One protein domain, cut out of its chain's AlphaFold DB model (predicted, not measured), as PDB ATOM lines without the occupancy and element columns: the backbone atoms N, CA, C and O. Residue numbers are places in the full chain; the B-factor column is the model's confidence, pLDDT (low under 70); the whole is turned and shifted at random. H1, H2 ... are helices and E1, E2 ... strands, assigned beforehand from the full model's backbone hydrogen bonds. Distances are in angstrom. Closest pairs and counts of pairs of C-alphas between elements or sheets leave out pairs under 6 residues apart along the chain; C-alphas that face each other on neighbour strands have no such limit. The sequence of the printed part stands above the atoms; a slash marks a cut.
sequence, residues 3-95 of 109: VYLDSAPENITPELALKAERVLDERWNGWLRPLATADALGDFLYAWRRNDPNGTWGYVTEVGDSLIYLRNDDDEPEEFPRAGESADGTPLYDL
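Overview. This is residues 3 to 95 of the 109 residues of an uncharacterized protein of Kribbella sp. 16K104 (UniProt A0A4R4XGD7). A strongly twisted sheet of five strands curls round one helix, H1; residues 26 to 31, in the long unnamed stretch 3 to 33, stick out. The printed part has 93 residues, under half in named elements, in the order E1 H1 E2 E3 E4 E5; the antiparallel sheet's order is E1 E5 E4 E3 E2. The class is mixed; the whole is compact, radius of gyration of the C-alphas 13.2 A, spans 34 by 28 by 27 A.

Along the chain. Find C-alpha 34 at (152.008, 198.372, 198.055), where E1, residues 34 to 36, begins. H1, 38 to 51, runs 20.0 A; then come E2, 59 to 63, E3, 66 to 70, E4, 78 to 85, 20.4 A, and E5, 91 to 94, ending at (145.952, 199.684, 198.977).

Arrangement. H1 is on one face of the sheet, two layers; its closest C-alphas to E2 are Gly 42 and Val 60, 6.1 A. E2 to E5 form a meander, antiparallel neighbours in turn: look for N 61 and O 68, 2.9 A, N 80 and O 67, 2.8 A, N 92 and O 84, 2.9 A. E5 and E1 have N 93 and O 36, 2.9 A. Every O i to N i+4 pair of H1 is within hydrogen-bond range.

Size, cuts and confidence. The printed part has no cut; no printed residue is under 70 in pLDDT.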
ATOM      1  N   VAL A   3     159.087 200.911 195.536       96.69
ATOM      2  CA  VAL A   3     158.472 200.082 194.491       96.69
ATOM      3  C   VAL A   3     158.244 200.924 193.243       96.69
ATOM      4  O   VAL A   3     158.120 202.148 193.318       96.69
ATOM      5  N   TYR A   4     158.196 200.269 192.095       96.56
ATOM      6  CA  TYR A   4     158.265 200.912 190.790       96.56
ATOM      7  C   TYR A   4     157.068 200.506 189.935       96.56
ATOM      8  O   TYR A   4     156.487 199.443 190.142       96.56
ATOM      9  N   LEU A   5     156.696 201.384 189.001       93.69
ATOM     10  CA  LEU A   5     155.561 201.200 188.090       93.69
ATOM     11  C   LEU A   5     155.995 201.003 186.627       93.69
ATOM     12  O   LEU A   5     155.244 200.439 185.838       93.69
ATOM     13  N   ASP A   6     157.201 201.444 186.264       87.12
ATOM     14  CA  ASP A   6     157.756 201.354 184.908       87.12
ATOM     15  C   ASP A   6     159.096 200.611 184.911       87.12
ATOM     16  O   ASP A   6     160.033 201.014 185.607       87.12
ATOM     17  N   SER A   7     159.152 199.492 184.187       84.75
ATOM     18  CA  SER A   7     160.300 198.587 184.155       84.75
ATOM     19  C   SER A   7     161.456 199.072 183.281       84.75
ATOM     20  O   SER A   7     162.515 198.444 183.275       84.75
ATOM     21  N   ALA A   8     161.297 200.183 182.552       89.31
ATOM     22  CA  ALA A   8     162.390 200.781 181.801       89.31
ATOM     23  C   ALA A   8     163.557 201.112 182.757       89.31
ATOM     24  O   ALA A   8     163.343 201.826 183.742       89.31
ATOM     25  N   PRO A   9     164.793 200.633 182.505       89.50
ATOM     26  CA  PRO A   9     165.915 200.797 183.434       89.50
ATOM     27  C   PRO A   9     166.194 202.248 183.848       89.50
ATOM     28  O   PRO A   9     166.601 202.506 184.978       89.50
ATOM     29  N   GLU A  10     165.955 203.212 182.957       90.19
ATOM     30  CA  GLU A  10     166.076 204.645 183.233       90.19
ATOM     31  C   GLU A  10     165.059 205.178 184.255       90.19
ATOM     32  O   GLU A  10     165.310 206.210 184.876       90.19
ATOM     33  N   ASN A  11     163.940 204.476 184.443       91.88
ATOM     34  CA  ASN A  11     162.861 204.851 185.349       91.88
ATOM     35  C   ASN A  11     162.948 204.132 186.708       91.88
ATOM     36  O   ASN A  11     162.280 204.538 187.661       91.88
ATOM     37  N   ILE A  12     163.842 203.147 186.853       93.75
ATOM     38  CA  ILE A  12     164.148 202.482 188.130       93.75
ATOM     39  C   ILE A  12     165.122 203.354 188.935       93.75
ATOM     40  O   ILE A  12     166.294 203.036 189.139       93.75
ATOM     41  N   THR A  13     164.636 204.509 189.385       94.62
ATOM     42  CA  THR A  13     165.405 205.468 190.192       94.62
ATOM     43  C   THR A  13     164.694 205.755 191.513       94.62
ATOM     44  O   THR A  13     163.460 205.760 191.552       94.62
ATOM     45  N   PRO A  14     165.421 206.002 192.620       94.94
ATOM     46  CA  PRO A  14     164.795 206.326 193.904       94.94
ATOM     47  C   PRO A  14     163.843 207.528 193.845       94.94
ATOM     48  O   PRO A  14     162.917 207.601 194.654       94.94
ATOM     49  N   GLU A  15     164.073 208.461 192.919       96.00
ATOM     50  CA  GLU A  15     163.263 209.659 192.690       96.00
ATOM     51  C   GLU A  15     161.911 209.365 192.026       96.00
ATOM     52  O   GLU A  15     160.963 210.114 192.251       96.00
ATOM     53  N   LEU A  16     161.817 208.302 191.221       96.88
ATOM     54  CA  LEU A  16     160.582 207.873 190.548       96.88
ATOM     55  C   LEU A  16     159.895 206.693 191.244       96.88
ATOM     56  O   LEU A  16     158.812 206.279 190.829       96.88
ATOM     57  N   ALA A  17     160.501 206.161 192.304       97.75
ATOM     58  CA  ALA A  17     159.927 205.099 193.114       97.75
ATOM     59  C   ALA A  17     158.801 205.615 194.018       97.75
ATOM     60  O   ALA A  17     158.907 206.672 194.646       97.75
ATOM     61  N   LEU A  18     157.751 204.811 194.175       98.38
ATOM     62  CA  LEU A  18     156.767 205.010 195.229       98.38
ATOM     63  C   LEU A  18     157.399 204.640 196.574       98.38
ATOM     64  O   LEU A  18     157.903 203.529 196.752       98.38
ATOM     65  N   LYS A  19     157.300 205.547 197.550       97.75
ATOM     66  CA  LYS A  19     157.691 205.290 198.941       97.75
ATOM     67  C   LYS A  19     156.566 204.566 199.681       97.75
ATOM     68  O   LYS A  19     155.822 205.165 200.452       97.75
ATOM     69  N   ALA A  20     156.431 203.268 199.433       97.56
ATOM     70  CA  ALA A  20     155.461 202.429 200.126       97.56
ATOM     71  C   ALA A  20     155.839 202.266 201.608       97.56
ATOM     72  O   ALA A  20     157.003 202.031 201.942       97.56
ATOM     73  N   GLU A  21     154.852 202.329 202.497       97.75
ATOM     74  CA  GLU A  21     155.032 202.020 203.921       97.75
ATOM     75  C   GLU A  21     155.353 200.530 204.089       97.75
ATOM     76  O   GLU A  21     156.279 200.138 204.800       97.75
ATOM     77  N   ARG A  22     154.601 199.685 203.377       96.00
ATOM     78  CA  ARG A  22     154.802 198.236 203.310       96.00
ATOM     79  C   ARG A  22     154.218 197.667 202.024       96.00
ATOM     80  O   ARG A  22     153.405 198.311 201.372       96.00
ATOM     81  N   VAL A  23     154.598 196.442 201.701       97.00
ATOM     82  CA  VAL A  23     154.012 195.650 200.615       97.00
ATOM     83  C   VAL A  23     153.339 194.435 201.245       97.00
ATOM     84  O   VAL A  23     153.886 193.862 202.186       97.00
ATOM     85  N   LEU A  24     152.128 194.099 200.798       96.38
ATOM     86  CA  LEU A  24     151.425 192.907 201.277       96.38
ATOM     87  C   LEU A  24     152.107 191.633 200.766       96.38
ATOM     88  O   LEU A  24     152.669 191.621 199.672       96.38
ATOM     89  N   ASP A  25     152.017 190.554 201.547       95.12
ATOM     90  CA  ASP A  25     152.590 189.257 201.171       95.12
ATOM     91  C   ASP A  25     151.867 188.655 199.953       95.12
ATOM     92  O   ASP A  25     152.481 187.984 199.119       95.12
ATOM     93  N   GLU A  26     150.554 188.884 199.827       95.44
ATOM     94  CA  GLU A  26     149.809 188.478 198.640       95.44
ATOM     95  C   GLU A  26     150.101 189.387 197.442       95.44
ATOM     96  O   GLU A  26     150.258 190.600 197.562       95.44
ATOM     97  N   ARG A  27     150.055 188.797 196.247       95.56
ATOM     98  CA  ARG A  27     150.197 189.503 194.971       95.56
ATOM     99  C   ARG A  27     148.862 189.633 194.253       95.56
ATOM    100  O   ARG A  27     147.997 188.766 194.375       95.56
ATOM    101  N   TRP A  28     148.711 190.685 193.456       95.38
ATOM    102  CA  TRP A  28     147.560 190.876 192.575       95.38
ATOM    103  C   TRP A  28     147.975 190.609 191.132       95.38
ATOM    104  O   TRP A  28     148.807 191.319 190.582       95.38
ATOM    105  N   ASN A  29     147.442 189.546 190.521       95.06
ATOM    106  CA  ASN A  29     147.847 189.096 189.180       95.06
ATOM    107  C   ASN A  29     149.372 188.899 189.013       95.06
ATOM    108  O   ASN A  29     149.895 189.039 187.913       95.06
ATOM    109  N   GLY A  30     150.082 188.562 190.097       93.88
ATOM    110  CA  GLY A  30     151.543 188.415 190.112       93.88
ATOM    111  C   GLY A  30     152.319 189.687 190.480       93.88
ATOM    112  O   GLY A  30     153.504 189.589 190.787       93.88
ATOM    113  N   TRP A  31     151.658 190.841 190.551       95.62
ATOM    114  CA  TRP A  31     152.266 192.128 190.896       95.62
ATOM    115  C   TRP A  31     152.212 192.424 192.391       95.62
ATOM    116  O   TRP A  31     151.355 191.899 193.116       95.62
ATOM    117  N   LEU A  32     153.130 193.274 192.847       96.94
ATOM    118  CA  LEU A  32     153.178 193.726 194.233       96.94
ATOM    119  C   LEU A  32     151.927 194.533 194.595       96.94
ATOM    120  O   LEU A  32     151.291 195.174 193.758       96.94
ATOM    121  N   ARG A  33     151.589 194.510 195.885       97.50
ATOM    122  CA  ARG A  33     150.458 195.245 196.461       97.50
ATOM    123  C   ARG A  33     150.966 196.224 197.523       97.50
ATOM    124  O   ARG A  33     150.991 195.879 198.710       97.50
ATOM    125  N   PRO A  34     151.474 197.401 197.118       98.00
ATOM    126  CA  PRO A  34     152.008 198.372 198.055       98.00
ATOM    127  C   PRO A  34     150.890 199.096 198.802       98.00
ATOM    128  O   PRO A  34     149.884 199.507 198.223       98.00
ATOM    129  N   LEU A  35     151.116 199.294 200.098       98.38
ATOM    130  CA  LEU A  35     150.352 200.210 200.924       98.38
ATOM    131  C   LEU A  35     151.147 201.498 201.112       98.38
ATOM    132  O   LEU A  35     152.291 201.462 201.575       98.38
ATOM    133  N   ALA A  36     150.534 202.633 200.795       98.50
ATOM    134  CA  ALA A  36     151.168 203.941 200.906       98.50
ATOM    135  C   ALA A  36     150.195 204.991 201.448       98.50
ATOM    136  O   ALA A  36     148.976 204.810 201.409       98.50
ATOM    137  N   THR A  37     150.741 206.087 201.969       98.38
ATOM    138  CA  THR A  37     149.953 207.261 202.353       98.38
ATOM    139  C   THR A  37     149.533 208.054 201.115       98.38
ATOM    140  O   THR A  37     150.129 207.918 200.041       98.38
ATOM    141  N   ALA A  38     148.529 208.920 201.269       98.25
ATOM    142  CA  ALA A  38     148.132 209.853 200.216       98.25
ATOM    143  C   ALA A  38     149.297 210.763 199.786       98.25
ATOM    144  O   ALA A  38     149.524 210.940 198.591       98.25
ATOM    145  N   ASP A  39     150.078 211.261 200.750       98.12
ATOM    146  CA  ASP A  39     151.257 212.096 200.488       98.12
ATOM    147  C   ASP A  39     152.316 211.352 199.666       98.12
ATOM    148  O   ASP A  39     152.817 211.888 198.680       98.12
ATOM    149  N   ALA A  40     152.612 210.091 200.002       98.19
ATOM    150  CA  ALA A  40     153.601 209.302 199.271       98.19
ATOM    151  C   ALA A  40     153.197 209.073 197.804       98.19
ATOM    152  O   ALA A  40     154.040 209.172 196.909       98.19
ATOM    153  N   LEU A  41     151.912 208.799 197.538       98.25
ATOM    154  CA  LEU A  41     151.418 208.682 196.164       98.25
ATOM    155  C   LEU A  41     151.365 210.048 195.455       98.25
ATOM    156  O   LEU A  41     151.656 210.138 194.263       98.25
ATOM    157  N   GLY A  42     151.049 211.123 196.178       98.25
ATOM    158  CA  GLY A  42     151.085 212.492 195.664       98.25
ATOM    159  C   GLY A  42     152.481 212.921 195.206       98.25
ATOM    160  O   GLY A  42     152.630 213.443 194.096       98.25
ATOM    161  N   ASP A  43     153.504 212.645 196.017       98.31
ATOM    162  CA  ASP A  43     154.912 212.908 195.704       98.31
ATOM    163  C   ASP A  43     155.395 212.064 194.518       98.31
ATOM    164  O   ASP A  43     156.032 212.594 193.603       98.31
ATOM    165  N   PHE A  44     155.026 210.780 194.478       98.25
ATOM    166  CA  PHE A  44     155.286 209.896 193.339       98.25
ATOM    167  C   PHE A  44     154.718 210.480 192.035       98.25
ATOM    168  O   PHE A  44     155.444 210.670 191.058       98.25
ATOM    169  N   LEU A  45     153.436 210.860 192.024       97.75
ATOM    170  CA  LEU A  45     152.789 211.445 190.845       97.75
ATOM    171  C   LEU A  45     153.370 212.810 190.471       97.75
ATOM    172  O   LEU A  45     153.391 213.185 189.297       97.75
ATOM    173  N   TYR A  46     153.821 213.591 191.451       97.62
ATOM    174  CA  TYR A  46     154.531 214.838 191.192       97.62
ATOM    175  C   TYR A  46     155.875 214.597 190.492       97.62
ATOM    176  O   TYR A  46     156.176 215.276 189.506       97.62
ATOM    177  N   ALA A  47     156.657 213.620 190.956       97.75
ATOM    178  CA  ALA A  47     157.927 213.256 190.338       97.75
ATOM    179  C   ALA A  47     157.733 212.793 188.886       97.75
ATOM    180  O   ALA A  47     158.416 213.289 187.987       97.75
ATOM    181  N   TRP A  48     156.731 211.948 188.635       97.06
ATOM    182  CA  TRP A  48     156.399 211.469 187.293       97.06
ATOM    183  C   TRP A  48     155.936 212.573 186.345       97.06
ATOM    184  O   TRP A  48     156.465 212.676 185.242       97.06
ATOM    185  N   ARG A  49     155.055 213.483 186.782       96.44
ATOM    186  CA  ARG A  49     154.671 214.664 185.979       96.44
ATOM    187  C   ARG A  49     155.856 215.561 185.631       96.44
ATOM    188  O   ARG A  49     155.845 216.234 184.606       96.44
ATOM    189  N   ARG A  50     156.869 215.626 186.498       96.38
ATOM    190  CA  ARG A  50     158.084 216.404 186.236       96.38
ATOM    191  C   ARG A  50     159.021 215.690 185.260       96.38
ATOM    192  O   ARG A  50     159.660 216.369 184.458       96.38
ATOM    193  N   ASN A  51     159.128 214.367 185.363       95.50
ATOM    194  CA  ASN A  51     159.973 213.537 184.504       95.50
ATOM    195  C   ASN A  51     159.396 213.391 183.092       95.50
ATOM    196  O   ASN A  51     160.117 213.545 182.110       95.50
ATOM    197  N   ASP A  52     158.084 213.187 183.004       93.94
ATOM    198  CA  ASP A  52     157.325 213.096 181.763       93.94
ATOM    199  C   ASP A  52     156.159 214.105 181.756       93.94
ATOM    200  O   ASP A  52     155.011 213.760 182.054       93.94
ATOM    201  N   PRO A  53     156.428 215.380 181.407       90.00
ATOM    202  CA  PRO A  53     155.406 216.428 181.375       90.00
ATOM    203  C   PRO A  53     154.319 216.222 180.320       90.00
ATOM    204  O   PRO A  53     153.293 216.898 180.377       90.00
ATOM    205  N   ASN A  54     154.558 215.351 179.335       91.25
ATOM    206  CA  ASN A  54     153.575 215.009 178.307       91.25
ATOM    207  C   ASN A  54     152.795 213.733 178.659       91.25
ATOM    208  O   ASN A  54     151.870 213.377 177.928       91.25
ATOM    209  N   GLY A  55     153.168 213.056 179.745       89.88
ATOM    210  CA  GLY A  55     152.469 211.894 180.260       89.88
ATOM    211  C   GLY A  55     151.102 212.245 180.830       89.88
ATOM    212  O   GLY A  55     150.775 213.397 181.130       89.88
ATOM    213  N   THR A  56     150.290 211.217 181.026       92.69
ATOM    214  CA  THR A  56     148.897 211.343 181.480       92.69
ATOM    215  C   THR A  56     148.758 211.294 183.007       92.69
ATOM    216  O   THR A  56     147.661 211.175 183.553       92.69
ATOM    217  N   TRP A  57     149.883 211.451 183.709       94.88
ATOM    218  CA  TRP A  57     150.020 211.368 185.158       94.88
ATOM    219  C   TRP A  57     149.083 212.317 185.907       94.88
ATOM    220  O   TRP A  57     149.203 213.539 185.814       94.88
ATOM    221  N   GLY A  58     148.177 211.728 186.677       94.44
ATOM    222  CA  GLY A  58     147.123 212.421 187.398       94.44
ATOM    223  C   GLY A  58     147.483 213.020 188.756       94.44
ATOM    224  O   GLY A  58     148.643 213.267 189.100       94.44
ATOM    225  N   TYR A  59     146.432 213.211 189.549       96.69
ATOM    226  CA  TYR A  59     146.472 213.675 190.934       96.69
ATOM    227  C   TYR A  59     145.701 212.715 191.829       96.69
ATOM    228  O   TYR A  59     144.840 211.975 191.356       96.69
ATOM    229  N   VAL A  60     145.980 212.778 193.129       97.44
ATOM    230  CA  VAL A  60     145.211 212.059 194.142       97.44
ATOM    231  C   VAL A  60     144.535 213.004 195.118       97.44
ATOM    232  O   VAL A  60     145.007 214.113 195.367       97.44
ATOM    233  N   THR A  61     143.398 212.583 195.660       97.38
ATOM    234  CA  THR A  61     142.665 213.305 196.703       97.38
ATOM    235  C   THR A  61     141.980 212.313 197.628       97.38
ATOM    236  O   THR A  61     141.322 211.381 197.170       97.38
ATOM    237  N   GLU A  62     142.119 212.511 198.935       97.75
ATOM    238  CA  GLU A  62     141.399 211.716 199.929       97.75
ATOM    239  C   GLU A  62     139.916 212.117 199.956       97.75
ATOM    240  O   GLU A  62     139.570 213.295 200.083       97.75
ATOM    241  N   VAL A  63     139.027 211.128 199.849       96.75
ATOM    242  CA  VAL A  63     137.572 211.297 199.919       96.75
ATOM    243  C   VAL A  63     136.998 210.204 200.819       96.75
ATOM    244  O   VAL A  63     136.843 209.055 200.416       96.75
ATOM    245  N   GLY A  64     136.657 210.563 202.059       93.88
ATOM    246  CA  GLY A  64     136.171 209.592 203.043       93.88
ATOM    247  C   GLY A  64     137.248 208.565 203.402       93.88
ATOM    248  O   GLY A  64     138.350 208.946 203.783       93.88
ATOM    249  N   ASP A  65     136.926 207.277 203.276       94.81
ATOM    250  CA  ASP A  65     137.848 206.157 203.532       94.81
ATOM    251  C   ASP A  65     138.568 205.668 202.260       94.81
ATOM    252  O   ASP A  65     139.057 204.539 202.212       94.81
ATOM    253  N   SER A  66     138.661 206.518 201.238       96.81
ATOM    254  CA  SER A  66     139.288 206.170 199.965       96.81
ATOM    255  C   SER A  66     140.209 207.274 199.457       96.81
ATOM    256  O   SER A  66     140.022 208.458 199.748       96.81
ATOM    257  N   LEU A  67     141.206 206.875 198.674       98.06
ATOM    258  CA  LEU A  67     142.079 207.760 197.920       98.06
ATOM    259  C   LEU A  67     141.674 207.691 196.452       98.06
ATOM    260  O   LEU A  67     141.728 206.630 195.834       98.06
ATOM    261  N   ILE A  68     141.245 208.822 195.908       97.88
ATOM    262  CA  ILE A  68     140.768 208.923 194.534       97.88
ATOM    263  C   ILE A  68     141.914 209.399 193.659       97.88
ATOM    264  O   ILE A  68     142.458 210.473 193.908       97.88
ATOM    265  N   TYR A  69     142.262 208.619 192.643       97.44
ATOM    266  CA  TYR A  69     143.195 208.987 191.590       97.44
ATOM    267  C   TYR A  69     142.436 209.389 190.329       97.44
ATOM    268  O   TYR A  69     141.575 208.656 189.854       97.44
ATOM    269  N   LEU A  70     142.781 210.541 189.763       96.12
ATOM    270  CA  LEU A  70     142.230 211.010 188.495       96.12
ATOM    271  C   LEU A  70     143.372 211.324 187.537       96.12
ATOM    272  O   LEU A  70     144.169 212.226 187.816       96.12
ATOM    273  N   ARG A  71     143.448 210.583 186.426       92.38
ATOM    274  CA  ARG A  71     144.403 210.829 185.333       92.38
ATOM    275  C   ARG A  71     144.093 212.150 184.638       92.38
ATOM    276  O   ARG A  71     142.979 212.650 184.699       92.38
ATOM    277  N   ASN A  72     145.079 212.724 183.954       89.25
ATOM    278  CA  ASN A  72     144.865 214.000 183.260       89.25
ATOM    279  C   ASN A  72     144.055 213.870 181.962       89.25
ATOM    280  O   ASN A  72     143.568 214.880 181.457       89.25
ATOM    281  N   ASP A  73     143.969 212.671 181.389       90.31
ATOM    282  CA  ASP A  73     143.315 212.388 180.108       90.31
ATOM    283  C   ASP A  73     142.060 211.515 180.239       90.31
ATOM    284  O   ASP A  73     141.457 211.171 179.222       90.31
ATOM    285  N   ASP A  74     141.675 211.170 181.467       88.94
ATOM    286  CA  ASP A  74     140.547 210.296 181.767       88.94
ATOM    287  C   ASP A  74     139.586 210.987 182.739       88.94
ATOM    288  O   ASP A  74     140.009 211.647 183.688       88.94
ATOM    289  N   ASP A  75     138.290 210.823 182.493       86.25
ATOM    290  CA  ASP A  75     137.220 211.337 183.349       86.25
ATOM    291  C   ASP A  75     136.731 210.273 184.352       86.25
ATOM    292  O   ASP A  75     135.928 210.584 185.238       86.25
ATOM    293  N   GLU A  76     137.187 209.020 184.224       92.50
ATOM    294  CA  GLU A  76     136.852 207.929 185.137       92.50
ATOM    295  C   GLU A  76     137.926 207.801 186.237       92.50
ATOM    296  O   GLU A  76     139.057 207.394 185.961       92.50
ATOM    297  N   PRO A  77     137.618 208.173 187.494       94.06
ATOM    298  CA  PRO A  77     138.589 208.082 188.572       94.06
ATOM    299  C   PRO A  77     138.802 206.633 189.018       94.06
ATOM    300  O   PRO A  77     137.864 205.838 189.097       94.06
ATOM    301  N   GLU A  78     140.031 206.325 189.414       95.44
ATOM    302  CA  GLU A  78     140.365 205.092 190.122       95.44
ATOM    303  C   GLU A  78     140.266 205.325 191.633       95.44
ATOM    304  O   GLU A  78     140.654 206.375 192.150       95.44
ATOM    305  N   GLU A  79     139.745 204.341 192.359       97.06
ATOM    306  CA  GLU A  79     139.557 204.412 193.806       97.06
ATOM    307  C   GLU A  79     140.436 203.379 194.510       97.06
ATOM    308  O   GLU A  79     140.333 202.178 194.253       97.06
ATOM    309  N   PHE A  80     141.253 203.847 195.452       97.94
ATOM    310  CA  PHE A  80     142.046 202.999 196.331       97.94
ATOM    311  C   PHE A  80     141.446 202.999 197.737       97.94
ATOM    312  O   PHE A  80     141.415 204.048 198.391       97.94
ATOM    313  N   PRO A  81     140.970 201.848 198.241       97.50
ATOM    314  CA  PRO A  81     140.376 201.780 199.565       97.50
ATOM    315  C   PRO A  81     141.446 201.922 200.649       97.50
ATOM    316  O   PRO A  81     142.576 201.433 200.520       97.50
ATOM    317  N   ARG A  82     141.073 202.540 201.770       97.88
ATOM    318  CA  ARG A  82     141.891 202.521 202.981       97.88
ATOM    319  C   ARG A  82     142.040 201.086 203.482       97.88
ATOM    320  O   ARG A  82     141.062 200.383 203.730       97.88
ATOM    321  N   ALA A  83     143.283 200.671 203.674       97.38
ATOM    322  CA  ALA A  83     143.665 199.328 204.104       97.38
ATOM    323  C   ALA A  83     144.306 199.303 205.499       97.38
ATOM    324  O   ALA A  83     144.709 198.247 205.993       97.38
ATOM    325  N   GLY A  84     144.411 200.460 206.153       96.56
ATOM    326  CA  GLY A  84     144.857 200.567 207.533       96.56
ATOM    327  C   GLY A  84     145.465 201.925 207.838       96.56
ATOM    328  O   GLY A  84     145.063 202.948 207.279       96.56
ATOM    329  N   GLU A  85     146.426 201.906 208.756       97.69
ATOM    330  CA  GLU A  85     147.106 203.086 209.279       97.69
ATOM    331  C   GLU A  85     148.592 202.759 209.491       97.69
ATOM    332  O   GLU A  85     148.954 201.597 209.737       97.69
ATOM    333  N   SER A  86     149.452 203.765 209.365       95.62
ATOM    334  CA  SER A  86     150.846 203.737 209.818       95.62
ATOM    335  C   SER A  86     150.921 203.811 211.347       95.62
ATOM    336  O   SER A  86     149.917 203.977 212.046       95.62
ATOM    337  N   ALA A  87     152.131 203.709 211.900       94.56
ATOM    338  CA  ALA A  87     152.343 203.779 213.349       94.56
ATOM    339  C   ALA A  87     151.930 205.124 213.984       94.56
ATOM    340  O   ALA A  87     151.638 205.169 215.178       94.56
ATOM    341  N   ASP A  88     151.913 206.208 213.205       95.50
ATOM    342  CA  ASP A  88     151.487 207.544 213.638       95.50
ATOM    343  C   ASP A  88     150.004 207.842 213.355       95.50
ATOM    344  O   ASP A  88     149.533 208.938 213.654       95.50
ATOM    345  N   GLY A  89     149.251 206.860 212.845       97.06
ATOM    346  CA  GLY A  89     147.822 206.987 212.550       97.06
ATOM    347  C   GLY A  89     147.503 207.566 211.172       97.06
ATOM    348  O   GLY A  89     146.331 207.786 210.861       97.06
ATOM    349  N   THR A  90     148.510 207.807 210.327       97.50
ATOM    350  CA  THR A  90     148.284 208.257 208.951       97.50
ATOM    351  C   THR A  90     147.598 207.151 208.140       97.50
ATOM    352  O   THR A  90     148.034 205.996 208.190       97.50
ATOM    353  N   PRO A  91     146.519 207.448 207.394       98.25
ATOM    354  CA  PRO A  91     145.856 206.459 206.554       98.25
ATOM    355  C   PRO A  91     146.802 205.816 205.535       98.25
ATOM    356  O   PRO A  91     147.629 206.484 204.915       98.25
ATOM    357  N   LEU A  92     146.647 204.505 205.352       98.50
ATOM    358  CA  LEU A  92     147.318 203.739 204.307       98.50
ATOM    359  C   LEU A  92     146.290 203.205 203.320       98.50
ATOM    360  O   LEU A  92     145.280 202.623 203.727       98.50
ATOM    361  N   TYR A  93     146.592 203.346 202.038       98.62
ATOM    362  CA  TYR A  93     145.737 202.950 200.928       98.62
ATOM    363  C   TYR A  93     146.354 201.781 200.177       98.62
ATOM    364  O   TYR A  93     147.567 201.752 199.969       98.62
ATOM    365  N   ASP A  94     145.522 200.811 199.801       98.06
ATOM    366  CA  ASP A  94     145.952 199.684 198.977       98.06
ATOM    367  C   ASP A  94     145.952 200.090 197.507       98.06
ATOM    368  O   ASP A  94     144.892 200.224 196.898       98.06
ATOM    369  N   LEU A  95     147.149 200.268 196.943       98.00
ATOM    370  CA  LEU A  95     147.339 200.679 195.550       98.00
ATOM    371  C   LEU A  95     147.321 199.491 194.576       98.00
ATOM    372  O   LEU A  95     147.878 199.551 193.476       98.00
TER     373      LEU A  95